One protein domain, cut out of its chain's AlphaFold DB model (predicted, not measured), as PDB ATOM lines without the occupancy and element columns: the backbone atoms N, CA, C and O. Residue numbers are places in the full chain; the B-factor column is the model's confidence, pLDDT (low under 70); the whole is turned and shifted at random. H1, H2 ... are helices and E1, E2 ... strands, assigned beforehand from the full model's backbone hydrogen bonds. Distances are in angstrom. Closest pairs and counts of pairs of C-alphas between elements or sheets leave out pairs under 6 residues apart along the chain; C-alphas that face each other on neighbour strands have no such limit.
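What this domain is: This is residues 5 to 37 and 92 to 214 of the 215 residues of an uncharacterized protein of Trichomonas vaginalis (UniProt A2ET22). Two antiparallel sheets, one of five strands and one of four, meet along their edges E5 and E6 and open like a V, with helix H2 between them, packed on a face of each. Helix H1 makes an arm, of which residues 5 to 17 stick out from this body. The printed part has 156 residues, with two named helices and nine named strands in the order H1 E1 E2 E3 E4 E5 E6 E7 E8 E9 H2. The sheets run E1 E9 E8 E7 E6 and E2 E3 E4 E5; the class is mixed, helices and strands. The whole is compact, with a radius of gyration of the C-alphas of 16.7 A and spans of 54 by 41 by 34 A.

Where its parts are: Begin with the five-stranded sheet: E1 is residues 30 to 37, 22.4 A long, E9 187 to 193, 19.7 A, E8 175 to 184, 25.7 A, E7 166 to 172, 20.5 A, and E6 155 to 160, 16.5 A. In the other sheet, E2 is residues 92 to 94, E3 97 to 106, 25.4 A, E4 109 to 121, 34.0 A, and E5 126 to 130. Find C-alpha 5 at (351.063, 483.241, 657.243); from there H1 runs 26.2 A to residue 22. H2, residues 198 to 213, runs 22.0 A to C-alpha 213 at (393.474, 485.600, 646.738).

How they stand to each other: The five-stranded sheet is twisted, and E6 E7 E8 E9 form a meander, each strand the antiparallel neighbour of the one before; E2 E3 E4 E5 form another. Look for N 33 and O 190, 2.8 A apart, between E1 and E9, and for N 119 and O 128, 2.7 A, between E4 and E5. E3 bends by 51 degrees at residue 102, and E4 by 50 degrees at residue 116. The closest C-alphas of E5 and E6 are those of Thr 126 and Thr 156, 5.2 A apart. H2 makes two layers with each sheet, a helix on one face of it: its height is 8.3 A over the five strands and 9.6 A over the four. Its closest C-alphas to E8 are those of Ala 201 and Leu 178, 6.8 A apart; to E3, those of Ala 203 and Leu 100, 7.1 A. H1 and H2 touch only at their ends, Ser 21 to Leu 198, C-alphas 5.0 A apart, with their lines only just about perpendicular at 71 degrees. In H1 and H2 every O i to N i+4 pair is within hydrogen-bond range.

The domain as a whole: The C-alphas of Glu 5 and Glu 162, the two farthest apart, are 55.9 A apart. Residues 38 to 91 are not printed; C-alphas 37 and 92 are 19.1 A apart across this cut. The link from E5 to E6, residues 131 to 154, is long. The mean pLDDT of the printed part is 75.4, and 67 residues are under 70: 96 to 116, 120 to 156, 158 to 164 and 213 to 214.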
ATOM      1  N   GLU A   5     351.250 482.547 658.526       91.62
ATOM      2  CA  GLU A   5     351.063 483.241 657.243       91.62
ATOM      3  C   GLU A   5     352.338 483.969 656.807       91.62
ATOM      4  O   GLU A   5     352.739 483.918 655.644       91.62
ATOM      5  N   LEU A   6     353.026 484.603 657.762       88.62
ATOM      6  CA  LEU A   6     354.301 485.266 657.502       88.62
ATOM      7  C   LEU A   6     355.360 484.253 657.052       88.62
ATOM      8  O   LEU A   6     356.111 484.523 656.116       88.62
ATOM      9  N   ARG A   7     355.388 483.075 657.686       84.38
ATOM     10  CA  ARG A   7     356.307 481.989 657.322       84.38
ATOM     11  C   ARG A   7     356.033 481.468 655.910       84.38
ATOM     12  O   ARG A   7     356.978 481.271 655.152       84.38
ATOM     13  N   GLN A   8     354.762 481.281 655.550       84.88
ATOM     14  CA  GLN A   8     354.371 480.840 654.211       84.88
ATOM     15  C   GLN A   8     354.794 481.856 653.139       84.88
ATOM     16  O   GLN A   8     355.424 481.491 652.149       84.88
ATOM     17  N   LYS A   9     354.554 483.150 653.385       90.44
ATOM     18  CA  LYS A   9     354.960 484.225 652.468       90.44
ATOM     19  C   LYS A   9     356.478 484.289 652.270       90.44
ATOM     20  O   LYS A   9     356.947 484.482 651.152       90.44
ATOM     21  N   GLN A  10     357.258 484.115 653.339       86.81
ATOM     22  CA  GLN A  10     358.722 484.062 653.248       86.81
ATOM     23  C   GLN A  10     359.202 482.864 652.416       86.81
ATOM     24  O   GLN A  10     360.128 483.007 651.618       86.81
ATOM     25  N   LEU A  11     358.558 481.704 652.571       83.31
ATOM     26  CA  LEU A  11     358.876 480.499 651.807       83.31
ATOM     27  C   LEU A  11     358.611 480.681 650.310       83.31
ATOM     28  O   LEU A  11     359.468 480.345 649.491       83.31
ATOM     29  N   GLU A  12     357.467 481.254 649.945       84.81
ATOM     30  CA  GLU A  12     357.124 481.543 648.549       84.81
ATOM     31  C   GLU A  12     358.107 482.532 647.919       84.81
ATOM     32  O   GLU A  12     358.636 482.281 646.834       84.81
ATOM     33  N   GLN A  13     358.422 483.619 648.631       88.81
ATOM     34  CA  GLN A  13     359.398 484.610 648.178       88.81
ATOM     35  C   GLN A  13     360.783 483.999 647.974       88.81
ATOM     36  O   GLN A  13     361.420 484.244 646.949       88.81
ATOM     37  N   SER A  14     361.253 483.189 648.923       84.12
ATOM     38  CA  SER A  14     362.538 482.507 648.783       84.12
ATOM     39  C   SER A  14     362.551 481.561 647.581       84.12
ATOM     40  O   SER A  14     363.462 481.614 646.756       84.12
ATOM     41  N   THR A  15     361.498 480.754 647.431       77.50
ATOM     42  CA  THR A  15     361.369 479.798 646.325       77.50
ATOM     43  C   THR A  15     361.463 480.508 644.976       77.50
ATOM     44  O   THR A  15     362.240 480.103 644.114       77.50
ATOM     45  N   GLN A  16     360.732 481.614 644.805       83.94
ATOM     46  CA  GLN A  16     360.780 482.409 643.576       83.94
ATOM     47  C   GLN A  16     362.173 482.987 643.314       83.94
ATOM     48  O   GLN A  16     362.673 482.898 642.194       83.94
ATOM     49  N   ARG A  17     362.832 483.543 644.338       86.81
ATOM     50  CA  ARG A  17     364.181 484.113 644.195       86.81
ATOM     51  C   ARG A  17     365.213 483.054 643.819       86.81
ATOM     52  O   ARG A  17     365.992 483.280 642.897       86.81
ATOM     53  N   ASN A  18     365.179 481.894 644.464       81.19
ATOM     54  CA  ASN A  18     366.106 480.801 644.177       81.19
ATOM     55  C   ASN A  18     365.896 480.250 642.757       81.19
ATOM     56  O   ASN A  18     366.869 480.017 642.041       81.19
ATOM     57  N   LEU A  19     364.640 480.117 642.310       78.62
ATOM     58  CA  LEU A  19     364.323 479.735 640.928       78.62
ATOM     59  C   LEU A  19     364.861 480.752 639.913       78.62
ATOM     60  O   LEU A  19     365.447 480.359 638.906       78.62
ATOM     61  N   LEU A  20     364.715 482.053 640.186       84.19
ATOM     62  CA  LEU A  20     365.273 483.102 639.329       84.19
ATOM     63  C   LEU A  20     366.802 483.036 639.271       84.19
ATOM     64  O   LEU A  20     367.366 483.192 638.192       84.19
ATOM     65  N   SER A  21     367.477 482.747 640.389       86.44
ATOM     66  CA  SER A  21     368.939 482.600 640.411       86.44
ATOM     67  C   SER A  21     369.448 481.410 639.593       86.44
ATOM     68  O   SER A  21     370.586 481.444 639.129       86.44
ATOM     69  N   MET A  22     368.630 480.374 639.402       81.56
ATOM     70  CA  MET A  22     368.984 479.189 638.610       81.56
ATOM     71  C   MET A  22     368.609 479.308 637.127       81.56
ATOM     72  O   MET A  22     369.051 478.498 636.315       81.56
ATOM     73  N   LYS A  23     367.810 480.308 636.742       82.50
ATOM     74  CA  LYS A  23     367.410 480.510 635.348       82.50
ATOM     75  C   LYS A  23     368.557 481.133 634.547       82.50
ATOM     76  O   LYS A  23     369.180 482.093 634.991       82.50
ATOM     77  N   MET A  24     368.812 480.604 633.349       84.88
ATOM     78  CA  MET A  24     369.771 481.203 632.415       84.88
ATOM     79  C   MET A  24     369.315 482.596 631.968       84.88
ATOM     80  O   MET A  24     368.119 482.828 631.752       84.88
ATOM     81  N   PHE A  25     370.273 483.498 631.756       85.94
ATOM     82  CA  PHE A  25     369.990 484.803 631.171       85.94
ATOM     83  C   PHE A  25     369.456 484.675 629.732       85.94
ATOM     84  O   PHE A  25     369.860 483.767 628.990       85.94
ATOM     85  N   PRO A  26     368.553 485.578 629.304       88.81
ATOM     86  CA  PRO A  26     368.141 485.676 627.908       88.81
ATOM     87  C   PRO A  26     369.339 485.936 626.984       88.81
ATOM     88  O   PRO A  26     370.238 486.698 627.324       88.81
ATOM     89  N   LYS A  27     369.322 485.358 625.774       87.69
ATOM     90  CA  LYS A  27     370.432 485.446 624.799       87.69
ATOM     91  C   LYS A  27     370.850 486.872 624.422       87.69
ATOM     92  O   LYS A  27     371.971 487.074 623.973       87.69
ATOM     93  N   THR A  28     369.947 487.837 624.552       90.94
ATOM     94  CA  THR A  28     370.151 489.232 624.140       90.94
ATOM     95  C   THR A  28     370.507 490.157 625.299       90.94
ATOM     96  O   THR A  28     370.640 491.358 625.085       90.94
ATOM     97  N   GLN A  29     370.601 489.636 626.524       91.69
ATOM     98  CA  GLN A  29     370.753 490.455 627.718       91.69
ATOM     99  C   GLN A  29     372.141 490.273 628.332       91.69
ATOM    100  O   GLN A  29     372.592 489.154 628.570       91.69
ATOM    101  N   VAL A  30     372.779 491.404 628.620       95.88
ATOM    102  CA  VAL A  30     373.928 491.502 629.520       95.88
ATOM    103  C   VAL A  30     373.444 492.263 630.743       95.88
ATOM    104  O   VAL A  30     372.809 493.308 630.595       95.88
ATOM    105  N   ILE A  31     373.691 491.728 631.934       96.44
ATOM    106  CA  ILE A  31     373.348 492.403 633.188       96.44
ATOM    107  C   ILE A  31     374.627 492.729 633.941       96.44
ATOM    108  O   ILE A  31     375.504 491.872 634.076       96.44
ATOM    109  N   ASN A  32     374.707 493.969 634.417       97.75
ATOM    110  CA  ASN A  32     375.817 494.464 635.209       97.75
ATOM    111  C   ASN A  32     375.475 494.438 636.698       97.75
ATOM    112  O   ASN A  32     374.328 494.640 637.105       97.75
ATOM    113  N   TYR A  33     376.499 494.181 637.496       98.31
ATOM    114  CA  TYR A  33     376.431 494.030 638.936       98.31
ATOM    115  C   TYR A  33     377.704 494.577 639.578       98.31
ATOM    116  O   TYR A  33     378.751 494.691 638.932       98.31
ATOM    117  N   VAL A  34     377.622 494.818 640.882       98.12
ATOM    118  CA  VAL A  34     378.778 495.112 641.732       98.12
ATOM    119  C   VAL A  34     378.980 493.956 642.701       98.12
ATOM    120  O   VAL A  34     378.062 493.551 643.414       98.12
ATOM    121  N   LEU A  35     380.182 493.393 642.726       98.00
ATOM    122  CA  LEU A  35     380.575 492.352 643.670       98.00
ATOM    123  C   LEU A  35     381.457 492.956 644.754       98.00
ATOM    124  O   LEU A  35     382.439 493.617 644.444       98.00
ATOM    125  N   SER A  36     381.144 492.671 646.017       96.81
ATOM    126  CA  SER A  36     381.906 493.109 647.189       96.81
ATOM    127  C   SER A  36     382.313 491.914 648.051       96.81
ATOM    128  O   SER A  36     381.506 491.014 648.317       96.81
ATOM    129  N   ILE A  37     383.563 491.908 648.511       95.31
ATOM    130  CA  ILE A  37     384.120 490.887 649.403       95.31
ATOM    131  C   ILE A  37     384.166 491.438 650.829       95.31
ATOM    132  O   ILE A  37     384.656 492.531 651.087       95.31
ATOM    133  N   LYS A  92     381.621 472.900 646.107       86.19
ATOM    134  CA  LYS A  92     382.433 471.990 646.926       86.19
ATOM    135  C   LYS A  92     383.685 471.567 646.170       86.19
ATOM    136  O   LYS A  92     383.597 471.031 645.069       86.19
ATOM    137  N   TYR A  93     384.845 471.737 646.789       81.12
ATOM    138  CA  TYR A  93     386.108 471.277 646.216       81.12
ATOM    139  C   TYR A  93     386.366 469.823 646.614       81.12
ATOM    140  O   TYR A  93     386.142 469.422 647.760       81.12
ATOM    141  N   HIS A  94     386.844 469.021 645.669       74.94
ATOM    142  CA  HIS A  94     387.209 467.630 645.892       74.94
ATOM    143  C   HIS A  94     388.463 467.282 645.081       74.94
ATOM    144  O   HIS A  94     388.418 466.979 643.884       74.94
ATOM    145  N   GLY A  95     389.615 467.345 645.751       74.06
ATOM    146  CA  GLY A  95     390.915 467.157 645.116       74.06
ATOM    147  C   GLY A  95     391.209 468.267 644.104       74.06
ATOM    148  O   GLY A  95     391.262 469.438 644.466       74.06
ATOM    149  N   ARG A  96     391.418 467.888 642.837       67.31
ATOM    150  CA  ARG A  96     391.651 468.826 641.721       67.31
ATOM    151  C   ARG A  96     390.364 469.298 641.038       67.31
ATOM    152  O   ARG A  96     390.428 470.181 640.192       67.31
ATOM    153  N   ASN A  97     389.226 468.703 641.388       64.69
ATOM    154  CA  ASN A  97     387.936 469.019 640.790       64.69
ATOM    155  C   ASN A  97     387.122 469.901 641.732       64.69
ATOM    156  O   ASN A  97     387.127 469.698 642.950       64.69
ATOM    157  N   THR A  98     386.367 470.826 641.157       66.69
ATOM    158  CA  THR A  98     385.399 471.644 641.873       66.69
ATOM    159  C   THR A  98     384.005 471.260 641.390       66.69
ATOM    160  O   THR A  98     383.699 471.297 640.204       66.69
ATOM    161  N   TYR A  99     383.136 470.846 642.303       67.81
ATOM    162  CA  TYR A  99     381.776 470.432 641.978       67.81
ATOM    163  C   TYR A  99     380.798 471.527 642.381       67.81
ATOM    164  O   TYR A  99     380.798 471.986 643.526       67.81
ATOM    165  N   LEU A 100     379.952 471.928 641.438       67.56
ATOM    166  CA  LEU A 100     378.844 472.839 641.673       67.56
ATOM    167  C   LEU A 100     377.548 472.032 641.699       67.56
ATOM    168  O   LEU A 100     377.233 471.283 640.776       67.56
ATOM    169  N   GLY A 101     376.767 472.192 642.755       64.31
ATOM    170  CA  GLY A 101     375.486 471.512 642.850       64.31
ATOM    171  C   GLY A 101     374.516 472.244 643.746       64.31
ATOM    172  O   GLY A 101     374.898 473.049 644.599       64.31
ATOM    173  N   SER A 102     373.241 471.956 643.539       60.81
ATOM    174  CA  SER A 102     372.182 472.341 644.460       60.81
ATOM    175  C   SER A 102     371.729 471.107 645.233       60.81
ATOM    176  O   SER A 102     371.977 469.967 644.838       60.81
ATOM    177  N   TYR A 103     371.111 471.322 646.392       60.12
ATOM    178  CA  TYR A 103     370.419 470.226 647.055       60.12
ATOM    179  C   TYR A 103     369.052 470.045 646.413       60.12
ATOM    180  O   TYR A 103     368.315 471.013 646.231       60.12
ATOM    181  N   SER A 104     368.709 468.795 646.129       46.78
ATOM    182  CA  SER A 104     367.322 468.397 645.941       46.78
ATOM    183  C   SER A 104     366.867 467.678 647.199       46.78
ATOM    184  O   SER A 104     367.594 466.860 647.771       46.78
ATOM    185  N   VAL A 105     365.662 468.002 647.649       35.91
ATOM    186  CA  VAL A 105     365.003 467.239 648.702       35.91
ATOM    187  C   VAL A 105     364.294 466.083 648.011       35.91
ATOM    188  O   VAL A 105     363.304 466.295 647.314       35.91
ATOM    189  N   ASN A 106     364.810 464.865 648.174       40.34
ATOM    190  CA  ASN A 106     364.107 463.654 647.762       40.34
ATOM    191  C   ASN A 106     363.516 462.940 648.991       40.34
ATOM    192  O   ASN A 106     363.706 463.369 650.131       40.34
ATOM    193  N   PHE A 107     362.787 461.844 648.769       33.41
ATOM    194  CA  PHE A 107     362.163 461.059 649.845       33.41
ATOM    195  C   PHE A 107     363.168 460.484 650.865       33.41
ATOM    196  O   PHE A 107     362.761 460.113 651.962       33.41
ATOM    197  N   ASN A 108     364.467 460.454 650.542       42.88
ATOM    198  CA  ASN A 108     365.537 459.952 651.407       42.88
ATOM    199  C   ASN A 108     366.272 461.072 652.171       42.88
ATOM    200  O   ASN A 108     367.268 460.807 652.844       42.88
ATOM    201  N   GLY A 109     365.789 462.315 652.079       45.44
ATOM    202  CA  GLY A 109     366.386 463.490 652.707       45.44
ATOM    203  C   GLY A 109     367.092 464.420 651.711       45.44
ATOM    204  O   GLY A 109     367.033 464.222 650.497       45.44
ATOM    205  N   PRO A 110     367.735 465.493 652.200       55.12
ATOM    206  CA  PRO A 110     368.459 466.424 651.343       55.12
ATOM    207  C   PRO A 110     369.698 465.740 650.750       55.12
ATOM    208  O   PRO A 110     370.659 465.438 651.458       55.12
ATOM    209  N   GLN A 111     369.697 465.536 649.431       60.00
ATOM    210  CA  GLN A 111     370.840 465.009 648.691       60.00
ATOM    211  C   GLN A 111     371.460 466.110 647.827       60.00
ATOM    212  O   GLN A 111     370.761 466.837 647.120       60.00
ATOM    213  N   PHE A 112     372.787 466.243 647.894       63.94
ATOM    214  CA  PHE A 112     373.520 467.133 646.999       63.94
ATOM    215  C   PHE A 112     373.503 466.526 645.600       63.94
ATOM    216  O   PHE A 112     374.011 465.419 645.411       63.94
ATOM    217  N   ILE A 113     372.928 467.246 644.643       63.59
ATOM    218  CA  ILE A 113     372.911 466.850 643.242       63.59
ATOM    219  C   ILE A 113     373.878 467.777 642.501       63.59
ATOM    220  O   ILE A 113     373.603 468.978 642.378       63.59
ATOM    221  N   PRO A 114     375.041 467.269 642.054       61.09
ATOM    222  CA  PRO A 114     375.909 468.053 641.195       61.09
ATOM    223  C   PRO A 114     375.137 468.406 639.918       61.09
ATOM    224  O   PRO A 114     374.565 467.548 639.257       61.09
ATOM    225  N   ASN A 115     375.095 469.691 639.590       68.06
ATOM    226  CA  ASN A 115     374.447 470.195 638.378       68.06
ATOM    227  C   ASN A 115     375.458 470.868 637.453       68.06
ATOM    228  O   ASN A 115     375.110 471.256 636.345       68.06
ATOM    229  N   SER A 116     376.707 471.037 637.881       66.62
ATOM    230  CA  SER A 116     377.817 471.413 637.012       66.62
ATOM    231  C   SER A 116     379.132 470.912 637.606       66.62
ATOM    232  O   SER A 116     379.293 470.800 638.825       66.62
ATOM    233  N   LYS A 117     380.102 470.625 636.745       72.69
ATOM    234  CA  LYS A 117     381.461 470.273 637.153       72.69
ATOM    235  C   LYS A 117     382.405 471.348 636.654       72.69
ATOM    236  O   LYS A 117     382.470 471.588 635.460       72.69
ATOM    237  N   ILE A 118     383.149 471.959 637.563       71.62
ATOM    238  CA  ILE A 118     384.182 472.943 637.262       71.62
ATOM    239  C   ILE A 118     385.540 472.254 637.430       71.62
ATOM    240  O   ILE A 118     385.921 471.823 638.519       71.62
ATOM    241  N   VAL A 119     386.280 472.117 636.340       71.00
ATOM    242  CA  VAL A 119     387.632 471.560 636.315       71.00
ATOM    243  C   VAL A 119     388.612 472.696 636.090       71.00
ATOM    244  O   VAL A 119     388.524 473.430 635.112       71.00
ATOM    245  N   LEU A 120     389.561 472.830 637.008       66.88
ATOM    246  CA  LEU A 120     390.614 473.831 636.921       66.88
ATOM    247  C   LEU A 120     391.890 473.181 636.411       66.88
ATOM    248  O   LEU A 120     392.543 472.415 637.128       66.88
ATOM    249  N   ASP A 121     392.274 473.526 635.191       69.50
ATOM    250  CA  ASP A 121     393.575 473.188 634.649       69.50
ATOM    251  C   ASP A 121     394.573 474.297 634.996       69.50
ATOM    252  O   ASP A 121     394.717 475.315 634.316       69.50
ATOM    253  N   LYS A 122     395.296 474.083 636.096       66.06
ATOM    254  CA  LYS A 122     396.328 475.017 636.560       66.06
ATOM    255  C   LYS A 122     397.482 475.178 635.569       66.06
ATOM    256  O   LYS A 122     398.110 476.232 635.582       66.06
ATOM    257  N   ALA A 123     397.789 474.155 634.768       65.31
ATOM    258  CA  ALA A 123     398.910 474.205 633.835       65.31
ATOM    259  C   ALA A 123     398.591 475.144 632.669       65.31
ATOM    260  O   ALA A 123     399.413 475.984 632.313       65.31
ATOM    261  N   ASN A 124     397.365 475.053 632.153       62.78
ATOM    262  CA  ASN A 124     396.903 475.874 631.037       62.78
ATOM    263  C   ASN A 124     396.194 477.165 631.476       62.78
ATOM    264  O   ASN A 124     395.838 477.982 630.633       62.78
ATOM    265  N   LYS A 125     396.016 477.375 632.790       64.50
ATOM    266  CA  LYS A 125     395.233 478.479 633.378       64.50
ATOM    267  C   LYS A 125     393.805 478.551 632.825       64.50
ATOM    268  O   LYS A 125     393.209 479.625 632.770       64.50
ATOM    269  N   THR A 126     393.259 477.406 632.439       64.44
ATOM    270  CA  THR A 126     391.896 477.287 631.935       64.44
ATOM    271  C   THR A 126     391.001 476.692 633.012       64.44
ATOM    272  O   THR A 126     391.408 475.855 633.820       64.44
ATOM    273  N   MET A 127     389.757 477.146 633.048       66.12
ATOM    274  CA  MET A 127     388.706 476.561 633.858       66.12
ATOM    275  C   MET A 127     387.632 476.051 632.915       66.12
ATOM    276  O   MET A 127     386.870 476.830 632.354       66.12
ATOM    277  N   THR A 128     387.574 474.736 632.759       65.88
ATOM    278  CA  THR A 128     386.520 474.079 631.999       65.88
ATOM    279  C   THR A 128     385.336 473.874 632.917       65.88
ATOM    280  O   THR A 128     385.484 473.383 634.036       65.88
ATOM    281  N   CYS A 129     384.148 474.220 632.452       65.44
ATOM    282  CA  CYS A 129     382.939 473.755 633.095       65.44
ATOM    283  C   CYS A 129     382.239 472.781 632.183       65.44
ATOM    284  O   CYS A 129     382.275 472.919 630.969       65.44
ATOM    285  N   ALA A 130     381.587 471.827 632.808       65.69
ATOM    286  CA  ALA A 130     380.633 470.970 632.175       65.69
ATOM    287  C   ALA A 130     379.290 471.249 632.852       65.69
ATOM    288  O   ALA A 130     379.189 471.280 634.086       65.69
ATOM    289  N   MET A 131     378.267 471.477 632.040       65.50
ATOM    290  CA  MET A 131     376.888 471.647 632.484       65.50
ATOM    291  C   MET A 131     376.036 470.620 631.747       65.50
ATOM    292  O   MET A 131     376.363 470.293 630.607       65.50
ATOM    293  N   PRO A 132     374.956 470.112 632.351       59.69
ATOM    294  CA  PRO A 132     374.008 469.328 631.601       59.69
ATOM    295  C   PRO A 132     373.311 470.214 630.574       59.69
ATOM    296  O   PRO A 132     373.154 471.425 630.776       59.69
ATOM    297  N   ALA A 133     372.873 469.605 629.475       54.56
ATOM    298  CA  ALA A 133     372.090 470.318 628.488       54.56
ATOM    299  C   ALA A 133     370.792 470.879 629.120       54.56
ATOM    300  O   ALA A 133     370.293 470.368 630.130       54.56
ATOM    301  N   PRO A 134     370.209 471.942 628.531       51.41
ATOM    302  CA  PRO A 134     368.961 472.546 629.007       51.41
ATOM    303  C   PRO A 134     367.748 471.597 629.026       51.41
ATOM    304  O   PRO A 134     366.682 471.994 629.490       51.41
ATOM    305  N   ASP A 135     367.891 470.378 628.502       51.66
ATOM    306  CA  ASP A 135     366.878 469.322 628.468       51.66
ATOM    307  C   ASP A 135     366.707 468.581 629.810       51.66
ATOM    308  O   ASP A 135     365.792 467.771 629.948       51.66
ATOM    309  N   GLY A 136     367.500 468.924 630.831       46.19
ATOM    310  CA  GLY A 136     367.172 468.640 632.230       46.19
ATOM    311  C   GLY A 136     367.767 467.362 632.820       46.19
ATOM    312  O   GLY A 136     367.317 466.934 633.882       46.19
ATOM    313  N   GLN A 137     368.779 466.752 632.197       46.91
ATOM    314  CA  GLN A 137     369.478 465.613 632.807       46.91
ATOM    315  C   GLN A 137     370.581 466.069 633.774       46.91
ATOM    316  O   GLN A 137     371.641 466.477 633.334       46.91
ATOM    317  N   SER A 138     370.375 465.996 635.092       51.47
ATOM    318  CA  SER A 138     371.427 466.275 636.096       51.47
ATOM    319  C   SER A 138     372.630 465.320 635.995       51.47
ATOM    320  O   SER A 138     372.490 464.194 635.523       51.47
ATOM    321  N   TYR A 139     373.801 465.728 636.514       50.22
ATOM    322  CA  TYR A 139     374.929 464.801 636.682       50.22
ATOM    323  C   TYR A 139     374.544 463.646 637.608       50.22
ATOM    324  O   TYR A 139     373.791 463.824 638.572       50.22
ATOM    325  N   LEU A 140     375.121 462.472 637.357       54.03
ATOM    326  CA  LEU A 140     375.020 461.358 638.290       54.03
ATOM    327  C   LEU A 140     375.772 461.689 639.592       54.03
ATOM    328  O   LEU A 140     376.671 462.531 639.636       54.03
ATOM    329  N   ALA A 141     375.386 461.029 640.688       48.75
ATOM    330  CA  ALA A 141     375.922 461.299 642.028       48.75
ATOM    331  C   ALA A 141     377.443 461.064 642.156       48.75
ATOM    332  O   ALA A 141     378.069 461.588 643.077       48.75
ATOM    333  N   ASP A 142     378.033 460.300 641.238       55.16
ATOM    334  CA  ASP A 142     379.473 460.052 641.125       55.16
ATOM    335  C   ASP A 142     380.218 461.119 640.294       55.16
ATOM    336  O   ASP A 142     381.436 461.047 640.127       55.16
ATOM    337  N   GLY A 143     379.506 462.137 639.800       51.69
ATOM    338  CA  GLY A 143     380.055 463.208 638.973       51.69
ATOM    339  C   GLY A 143     380.255 462.823 637.508       51.69
ATOM    340  O   GLY A 143     380.902 463.582 636.779       51.69
ATOM    341  N   THR A 144     379.730 461.673 637.070       58.16
ATOM    342  CA  THR A 144     379.699 461.315 635.650       58.16
ATOM    343  C   THR A 144     378.629 462.117 634.909       58.16
ATOM    344  O   THR A 144     377.548 462.423 635.420       58.16
ATOM    345  N   VAL A 145     379.007 462.523 633.700       56.59
ATOM    346  CA  VAL A 145     378.176 463.210 632.712       56.59
ATOM    347  C   VAL A 145     377.277 462.133 632.081       56.59
ATOM    348  O   VAL A 145     377.835 461.195 631.511       56.59
ATOM    349  N   PRO A 146     375.936 462.183 632.189       56.72
ATOM    350  CA  PRO A 146     375.080 461.229 631.487       56.72
ATOM    351  C   PRO A 146     375.289 461.317 629.969       56.72
ATOM    352  O   PRO A 146     375.412 462.423 629.426       56.72
ATOM    353  N   ASP A 147     375.299 460.170 629.286       49.19
ATOM    354  CA  ASP A 147     375.358 460.111 627.821       49.19
ATOM    355  C   ASP A 147     374.240 460.971 627.207       49.19
ATOM    356  O   ASP A 147     373.062 460.808 627.525       49.19
ATOM    357  N   GLY A 148     374.616 461.896 626.318       48.62
ATOM    358  CA  GLY A 148     373.690 462.820 625.651       48.62
ATOM    359  C   GLY A 148     373.604 464.223 626.259       48.62
ATOM    360  O   GLY A 148     372.923 465.075 625.695       48.62
ATOM    361  N   THR A 149     374.314 464.509 627.352       53.34
ATOM    362  CA  THR A 149     374.417 465.885 627.858       53.34
ATOM    363  C   THR A 149     375.444 466.701 627.066       53.34
ATOM    364  O   THR A 149     376.567 466.268 626.812       53.34
ATOM    365  N   THR A 150     375.049 467.907 626.650       54.25
ATOM    366  CA  THR A 150     375.925 468.847 625.943       54.25
ATOM    367  C   THR A 150     376.847 469.544 626.932       54.25
ATOM    368  O   THR A 150     376.405 470.400 627.695       54.25
ATOM    369  N   GLU A 151     378.136 469.220 626.886       62.06
ATOM    370  CA  GLU A 151     379.156 469.924 627.656       62.06
ATOM    371  C   GLU A 151     379.374 471.335 627.088       62.06
ATOM    372  O   GLU A 151     379.830 471.514 625.959       62.06
ATOM    373  N   ILE A 152     379.037 472.359 627.874       63.81
ATOM    374  CA  ILE A 152     379.338 473.755 627.540       63.81
ATOM    375  C   ILE A 152     380.716 474.089 628.096       63.81
ATOM    376  O   ILE A 152     380.840 474.462 629.259       63.81
ATOM    377  N   ILE A 153     381.738 473.970 627.251       66.62
ATOM    378  CA  ILE A 153     383.107 474.342 627.606       66.62
ATOM    379  C   ILE A 153     383.208 475.863 627.639       66.62
ATOM    380  O   ILE A 153     382.893 476.550 626.665       66.62
ATOM    381  N   PHE A 154     383.693 476.369 628.767       66.50
ATOM    382  CA  PHE A 154     384.083 477.759 628.902       66.50
ATOM    383  C   PHE A 154     385.600 477.873 628.904       66.50
ATOM    384  O   PHE A 154     386.291 477.057 629.515       66.50
ATOM    385  N   ASN A 155     386.105 478.908 628.243       66.75
ATOM    386  CA  ASN A 155     387.502 479.297 628.339       66.75
ATOM    387  C   ASN A 155     387.627 480.431 629.341       66.75
ATOM    388  O   ASN A 155     386.782 481.326 629.379       66.75
ATOM    389  N   THR A 156     388.690 480.399 630.137       65.75
ATOM    390  CA  THR A 156     388.959 481.467 631.094       65.75
ATOM    391  C   THR A 156     390.302 482.097 630.864       65.75
ATOM    392  O   THR A 156     391.291 481.397 630.655       65.75
ATOM    393  N   SER A 157     390.339 483.415 630.976       72.56
ATOM    394  CA  SER A 157     391.575 484.179 630.968       72.56
ATOM    395  C   SER A 157     391.627 485.094 632.186       72.56
ATOM    396  O   SER A 157     390.621 485.674 632.606       72.56
ATOM    397  N   THR A 158     392.822 485.188 632.767       66.94
ATOM    398  CA  THR A 158     393.140 486.190 633.782       66.94
ATOM    399  C   THR A 158     394.062 487.207 633.143       66.94
ATOM    400  O   THR A 158     395.166 486.855 632.716       66.94
ATOM    401  N   ILE A 159     393.620 488.457 633.084       65.75
ATOM    402  CA  ILE A 159     394.426 489.561 632.573       65.75
ATOM    403  C   ILE A 159     394.883 490.368 633.785       65.75
ATOM    404  O   ILE A 159     394.079 490.994 634.474       65.75
ATOM    405  N   ASN A 160     396.186 490.319 634.062       62.59
ATOM    406  CA  ASN A 160     396.808 491.212 635.031       62.59
ATOM    407  C   ASN A 160     397.199 492.487 634.290       62.59
ATOM    408  O   ASN A 160     398.096 492.456 633.447       62.59
ATOM    409  N   PHE A 161     396.541 493.601 634.597       53.59
ATOM    410  CA  PHE A 161     397.002 494.895 634.105       53.59
ATOM    411  C   PHE A 161     398.293 495.291 634.824       53.59
ATOM    412  O   PHE A 161     398.486 494.965 635.997       53.59
ATOM    413  N   GLU A 162     399.154 496.050 634.143       52.66
ATOM    414  CA  GLU A 162     400.449 496.545 634.652       52.66
ATOM    415  C   GLU A 162     400.342 497.341 635.974       52.66
ATOM    416  O   GLU A 162     401.352 497.616 636.616       52.66
ATOM    417  N   GLN A 163     399.123 497.671 636.419       54.03
ATOM    418  CA  GLN A 163     398.813 498.394 637.656       54.03
ATOM    419  C   GLN A 163     398.123 497.542 638.744       54.03
ATOM    420  O   GLN A 163     397.605 498.092 639.712       54.03
ATOM    421  N   GLY A 164     398.102 496.209 638.622       61.75
ATOM    422  CA  GLY A 164     397.620 495.316 639.687       61.75
ATOM    423  C   GLY A 164     396.100 495.126 639.768       61.75
ATOM    424  O   GLY A 164     395.628 494.501 640.712       61.75
ATOM    425  N   ALA A 165     395.337 495.621 638.789       72.75
ATOM    426  CA  ALA A 165     393.909 495.329 638.677       72.75
ATOM    427  C   ALA A 165     393.693 493.930 638.079       72.75
ATOM    428  O   ALA A 165     394.211 493.620 637.000       72.75
ATOM    429  N   LEU A 166     392.924 493.106 638.788       86.12
ATOM    430  CA  LEU A 166     392.586 491.740 638.402       86.12
ATOM    431  C   LEU A 166     391.362 491.722 637.471       86.12
ATOM    432  O   LEU A 166     390.300 492.233 637.832       86.12
ATOM    433  N   GLU A 167     391.480 491.107 636.294       89.31
ATOM    434  CA  GLU A 167     390.341 490.835 635.410       89.31
ATOM    435  C   GLU A 167     390.214 489.337 635.130       89.31
ATOM    436  O   GLU A 167     391.192 488.660 634.809       89.31
ATOM    437  N   PHE A 168     388.988 488.835 635.252       88.94
ATOM    438  CA  PHE A 168     388.595 487.460 634.992       88.94
ATOM    439  C   PHE A 168     387.509 487.441 633.923       88.94
ATOM    440  O   PHE A 168     386.462 488.076 634.077       88.94
ATOM    441  N   VAL A 169     387.758 486.708 632.841       90.12
ATOM    442  CA  VAL A 169     386.830 486.587 631.715       90.12
ATOM    443  C   VAL A 169     386.506 485.120 631.490       90.12
ATOM    444  O   VAL A 169     387.393 484.271 631.543       90.12
ATOM    445  N   VAL A 170     385.232 484.841 631.234       87.31
ATOM    446  CA  VAL A 170     384.706 483.535 630.848       87.31
ATOM    447  C   VAL A 170     384.027 483.671 629.494       87.31
ATOM    448  O   VAL A 170     383.111 484.485 629.334       87.31
ATOM    449  N   GLU A 171     384.458 482.857 628.537       88.88
ATOM    450  CA  GLU A 171     383.985 482.888 627.154       88.88
ATOM    451  C   GLU A 171     383.356 481.559 626.740       88.88
ATOM    452  O   GLU A 171     383.839 480.492 627.123       88.88
ATOM    453  N   HIS A 172     382.300 481.630 625.930       84.44
ATOM    454  CA  HIS A 172     381.668 480.494 625.263       84.44
ATOM    455  C   HIS A 172     381.268 480.906 623.843       84.44
ATOM    456  O   HIS A 172     380.709 481.987 623.656       84.44
ATOM    457  N   ASP A 173     381.579 480.072 622.846       86.50
ATOM    458  CA  ASP A 173     381.357 480.359 621.421       86.50
ATOM    459  C   ASP A 173     381.849 481.763 621.009       86.50
ATOM    460  O   ASP A 173     381.115 482.546 620.403       86.50
ATOM    461  N   GLU A 174     383.083 482.102 621.413       86.25
ATOM    462  CA  GLU A 174     383.745 483.397 621.150       86.25
ATOM    463  C   GLU A 174     383.016 484.624 621.734       86.25
ATOM    464  O   GLU A 174     383.292 485.769 621.369       86.25
ATOM    465  N   LYS A 175     382.080 484.415 622.666       89.62
ATOM    466  CA  LYS A 175     381.348 485.482 623.358       89.62
ATOM    467  C   LYS A 175     381.684 485.500 624.836       89.62
ATOM    468  O   LYS A 175     381.736 484.461 625.486       89.62
ATOM    469  N   VAL A 176     381.836 486.702 625.384       91.94
ATOM    470  CA  VAL A 176     382.028 486.905 626.823       91.94
ATOM    471  C   VAL A 176     380.706 486.676 627.558       91.94
ATOM    472  O   VAL A 176     379.742 487.427 627.385       91.94
ATOM    473  N   CYS A 177     380.685 485.650 628.405       92.50
ATOM    474  CA  CYS A 177     379.523 485.246 629.198       92.50
ATOM    475  C   CYS A 177     379.602 485.728 630.648       92.50
ATOM    476  O   CYS A 177     378.580 485.971 631.286       92.50
ATOM    477  N   LEU A 178     380.819 485.876 631.170       94.31
ATOM    478  CA  LEU A 178     381.085 486.502 632.457       94.31
ATOM    479  C   LEU A 178     382.366 487.322 632.340       94.31
ATOM    480  O   LEU A 178     383.388 486.827 631.872       94.31
ATOM    481  N   ARG A 179     382.316 488.567 632.795       95.06
ATOM    482  CA  ARG A 179     383.497 489.400 633.016       95.06
ATOM    483  C   ARG A 179     383.436 489.940 634.432       95.06
ATOM    484  O   ARG A 179     382.413 490.481 634.830       95.06
ATOM    485  N   MET A 180     384.526 489.808 635.168       95.56
ATOM    486  CA  MET A 180     384.698 490.375 636.497       95.56
ATOM    487  C   MET A 180     385.993 491.176 636.512       95.56
ATOM    488  O   MET A 180     387.071 490.616 636.339       95.56
ATOM    489  N   LYS A 181     385.885 492.488 636.712       94.25
ATOM    490  CA  LYS A 181     387.015 493.416 636.713       94.25
ATOM    491  C   LYS A 181     387.104 494.111 638.059       94.25
ATOM    492  O   LYS A 181     386.136 494.727 638.497       94.25
ATOM    493  N   GLN A 182     388.264 494.040 638.695       93.50
ATOM    494  CA  GLN A 182     388.510 494.725 639.954       93.50
ATOM    495  C   GLN A 182     388.433 496.244 639.754       93.50
ATOM    496  O   GLN A 182     389.107 496.798 638.883       93.50
ATOM    497  N   ILE A 183     387.598 496.904 640.557       94.25
ATOM    498  CA  ILE A 183     387.418 498.366 640.569       94.25
ATOM    499  C   ILE A 183     387.897 498.988 641.885       94.25
ATOM    500  O   ILE A 183     388.263 500.160 641.909       94.25
ATOM    501  N   HIS A 184     387.963 498.191 642.954       92.88
ATOM    502  CA  HIS A 184     388.542 498.561 644.243       92.88
ATOM    503  C   HIS A 184     389.200 497.334 644.902       92.88
ATOM    504  O   HIS A 184     389.079 496.214 644.409       92.88
ATOM    505  N   VAL A 185     389.897 497.518 646.030       90.06
ATOM    506  CA  VAL A 185     390.606 496.435 646.749       90.06
ATOM    507  C   VAL A 185     389.719 495.208 646.982       90.06
ATOM    508  O   VAL A 185     390.154 494.094 646.705       90.06
ATOM    509  N   ASP A 186     388.476 495.425 647.410       92.69
ATOM    510  CA  ASP A 186     387.510 494.373 647.736       92.69
ATOM    511  C   ASP A 186     386.251 494.430 646.846       92.69
ATOM    512  O   ASP A 186     385.231 493.831 647.195       92.69
ATOM    513  N   GLU A 187     386.296 495.146 645.711       94.88
ATOM    514  CA  GLU A 187     385.131 495.342 644.833       94.88
ATOM    515  C   GLU A 187     385.436 495.129 643.353       94.88
ATOM    516  O   GLU A 187     386.507 495.474 642.843       94.88
ATOM    517  N   PHE A 188     384.448 494.578 642.649       96.06
ATOM    518  CA  PHE A 188     384.544 494.211 641.245       96.06
ATOM    519  C   PHE A 188     383.287 494.634 640.491       96.06
ATOM    520  O   PHE A 188     382.170 494.373 640.933       96.06
ATOM    521  N   ALA A 189     383.478 495.209 639.308       97.25
ATOM    522  CA  ALA A 189     382.425 495.331 638.313       97.25
ATOM    523  C   ALA A 189     382.232 493.974 637.631       97.25
ATOM    524  O   ALA A 189     383.203 493.352 637.186       97.25
ATOM    525  N   VAL A 190     380.986 493.513 637.551       98.06
ATOM    526  CA  VAL A 190     380.634 492.198 637.013       98.06
ATOM    527  C   VAL A 190     379.610 492.349 635.899       98.06
ATOM    528  O   VAL A 190     378.572 492.963 636.101       98.06
ATOM    529  N   SER A 191     379.857 491.724 634.752       97.94
ATOM    530  CA  SER A 191     378.890 491.597 633.658       97.94
ATOM    531  C   SER A 191     378.609 490.124 633.399       97.94
ATOM    532  O   SER A 191     379.547 489.342 633.236       97.94
ATOM    533  N   ILE A 192     377.333 489.743 633.349       96.69
ATOM    534  CA  ILE A 192     376.893 488.356 633.142       96.69
ATOM    535  C   ILE A 192     375.918 488.301 631.969       96.69
ATOM    536  O   ILE A 192     375.036 489.152 631.840       96.69
ATOM    537  N   SER A 193     376.063 487.290 631.120       95.31
ATOM    538  CA  SER A 193     375.186 487.042 629.983       95.31
ATOM    539  C   SER A 193     374.973 485.539 629.753       95.31
ATOM    540  O   SER A 193     375.474 484.677 630.481       95.31
ATOM    541  N   HIS A 194     374.158 485.213 628.752       90.94
ATOM    542  CA  HIS A 194     373.900 483.840 628.327       90.94
ATOM    543  C   HIS A 194     375.204 483.105 627.933       90.94
ATOM    544  O   HIS A 194     376.057 483.727 627.300       90.94
ATOM    545  N   PRO A 195     375.362 481.795 628.225       88.50
ATOM    546  CA  PRO A 195     374.368 480.853 628.750       88.50
ATOM    547  C   PRO A 195     374.371 480.698 630.275       88.50
ATOM    548  O   PRO A 195     373.849 479.713 630.789       88.50
ATOM    549  N   LEU A 196     374.945 481.641 631.023       86.62
ATOM    550  CA  LEU A 196     375.025 481.501 632.473       86.62
ATOM    551  C   LEU A 196     373.697 481.824 633.159       86.62
ATOM    552  O   LEU A 196     372.925 482.677 632.724       86.62
ATOM    553  N   SER A 197     373.444 481.134 634.264       87.56
ATOM    554  CA  SER A 197     372.556 481.599 635.329       87.56
ATOM    555  C   SER A 197     373.341 482.410 636.358       87.56
ATOM    556  O   SER A 197     374.573 482.339 636.434       87.56
ATOM    557  N   LEU A 198     372.625 483.143 637.207       91.19
ATOM    558  CA  LEU A 198     373.239 483.883 638.307       91.19
ATOM    559  C   LEU A 198     373.981 482.958 639.286       91.19
ATOM    560  O   LEU A 198     375.080 483.277 639.731       91.19
ATOM    561  N   PHE A 199     373.398 481.801 639.604       88.69
ATOM    562  CA  PHE A 199     374.003 480.802 640.483       88.69
ATOM    563  C   PHE A 199     375.337 480.283 639.928       88.69
ATOM    564  O   PHE A 199     376.328 480.221 640.657       88.69
ATOM    565  N   GLN A 200     375.385 479.966 638.632       86.25
ATOM    566  CA  GLN A 200     376.607 479.501 637.966       86.25
ATOM    567  C   GLN A 200     377.671 480.596 637.906       86.25
ATOM    568  O   GLN A 200     378.825 480.350 638.250       86.25
ATOM    569  N   ALA A 201     377.288 481.817 637.530       91.38
ATOM    570  CA  ALA A 201     378.207 482.948 637.523       91.38
ATOM    571  C   ALA A 201     378.803 483.202 638.916       91.38
ATOM    572  O   ALA A 201     380.017 483.358 639.049       91.38
ATOM    573  N   MET A 202     377.974 483.154 639.965       94.06
ATOM    574  CA  MET A 202     378.435 483.281 641.347       94.06
ATOM    575  C   MET A 202     379.443 482.191 641.716       94.06
ATOM    576  O   MET A 202     380.480 482.484 642.303       94.06
ATOM    577  N   ALA A 203     379.181 480.942 641.329       89.00
ATOM    578  CA  ALA A 203     380.096 479.835 641.564       89.00
ATOM    579  C   ALA A 203     381.460 480.028 640.882       89.00
ATOM    580  O   ALA A 203     382.487 479.774 641.512       89.00
ATOM    581  N   TYR A 204     381.491 480.522 639.639       87.19
ATOM    582  CA  TYR A 204     382.752 480.840 638.962       87.19
ATOM    583  C   TYR A 204     383.520 481.947 639.662       87.19
ATOM    584  O   TYR A 204     384.721 481.804 639.879       87.19
ATOM    585  N   MET A 205     382.834 483.022 640.053       92.31
ATOM    586  CA  MET A 205     383.464 484.121 640.782       92.31
ATOM    587  C   MET A 205     384.033 483.632 642.117       92.31
ATOM    588  O   MET A 205     385.183 483.925 642.426       92.31
ATOM    589  N   CYS A 206     383.292 482.814 642.874       91.25
ATOM    590  CA  CYS A 206     383.806 482.188 644.095       91.25
ATOM    591  C   CYS A 206     385.031 481.311 643.824       91.25
ATOM    592  O   CYS A 206     386.018 481.421 644.546       91.25
ATOM    593  N   SER A 207     384.981 480.466 642.789       86.19
ATOM    594  CA  SER A 207     386.098 479.591 642.426       86.19
ATOM    595  C   SER A 207     387.344 480.393 642.076       86.19
ATOM    596  O   SER A 207     388.434 480.100 642.559       86.19
ATOM    597  N   PHE A 208     387.184 481.427 641.257       85.38
ATOM    598  CA  PHE A 208     388.277 482.296 640.862       85.38
ATOM    599  C   PHE A 208     388.869 483.052 642.057       85.38
ATOM    600  O   PHE A 208     390.082 483.015 642.253       85.38
ATOM    601  N   LEU A 209     388.032 483.689 642.884       88.06
ATOM    602  CA  LEU A 209     388.489 484.461 644.043       88.06
ATOM    603  C   LEU A 209     389.217 483.583 645.066       88.06
ATOM    604  O   LEU A 209     390.226 484.014 645.620       88.06
ATOM    605  N   ASP A 210     388.761 482.344 645.274       85.75
ATOM    606  CA  ASP A 210     389.428 481.404 646.179       85.75
ATOM    607  C   ASP A 210     390.849 481.059 645.715       85.75
ATOM    608  O   ASP A 210     391.766 480.925 646.527       85.75
ATOM    609  N   HIS A 211     391.044 480.952 644.398       77.81
ATOM    610  CA  HIS A 211     392.350 480.688 643.803       77.81
ATOM    611  C   HIS A 211     393.238 481.924 643.711       77.81
ATOM    612  O   HIS A 211     394.437 481.808 643.951       77.81
ATOM    613  N   ALA A 212     392.677 483.078 643.360       77.06
ATOM    614  CA  ALA A 212     393.441 484.299 643.131       77.06
ATOM    615  C   ALA A 212     393.955 484.921 644.436       77.06
ATOM    616  O   ALA A 212     395.074 485.427 644.471       77.06
ATOM    617  N   TYR A 213     393.162 484.870 645.509       68.00
ATOM    618  CA  TYR A 213     393.474 485.600 646.738       68.00
ATOM    619  C   TYR A 213     394.042 484.744 647.871       68.00
ATOM    620  O   TYR A 213     394.447 485.317 648.880       68.00
ATOM    621  N   HIS A 214     394.095 483.411 647.730       61.09
ATOM    622  CA  HIS A 214     394.588 482.496 648.774       61.09
ATOM    623  C   HIS A 214     394.101 482.877 650.190       61.09
ATOM    624  O   HIS A 214     394.888 482.923 651.135       61.09
TER     625      HIS A 214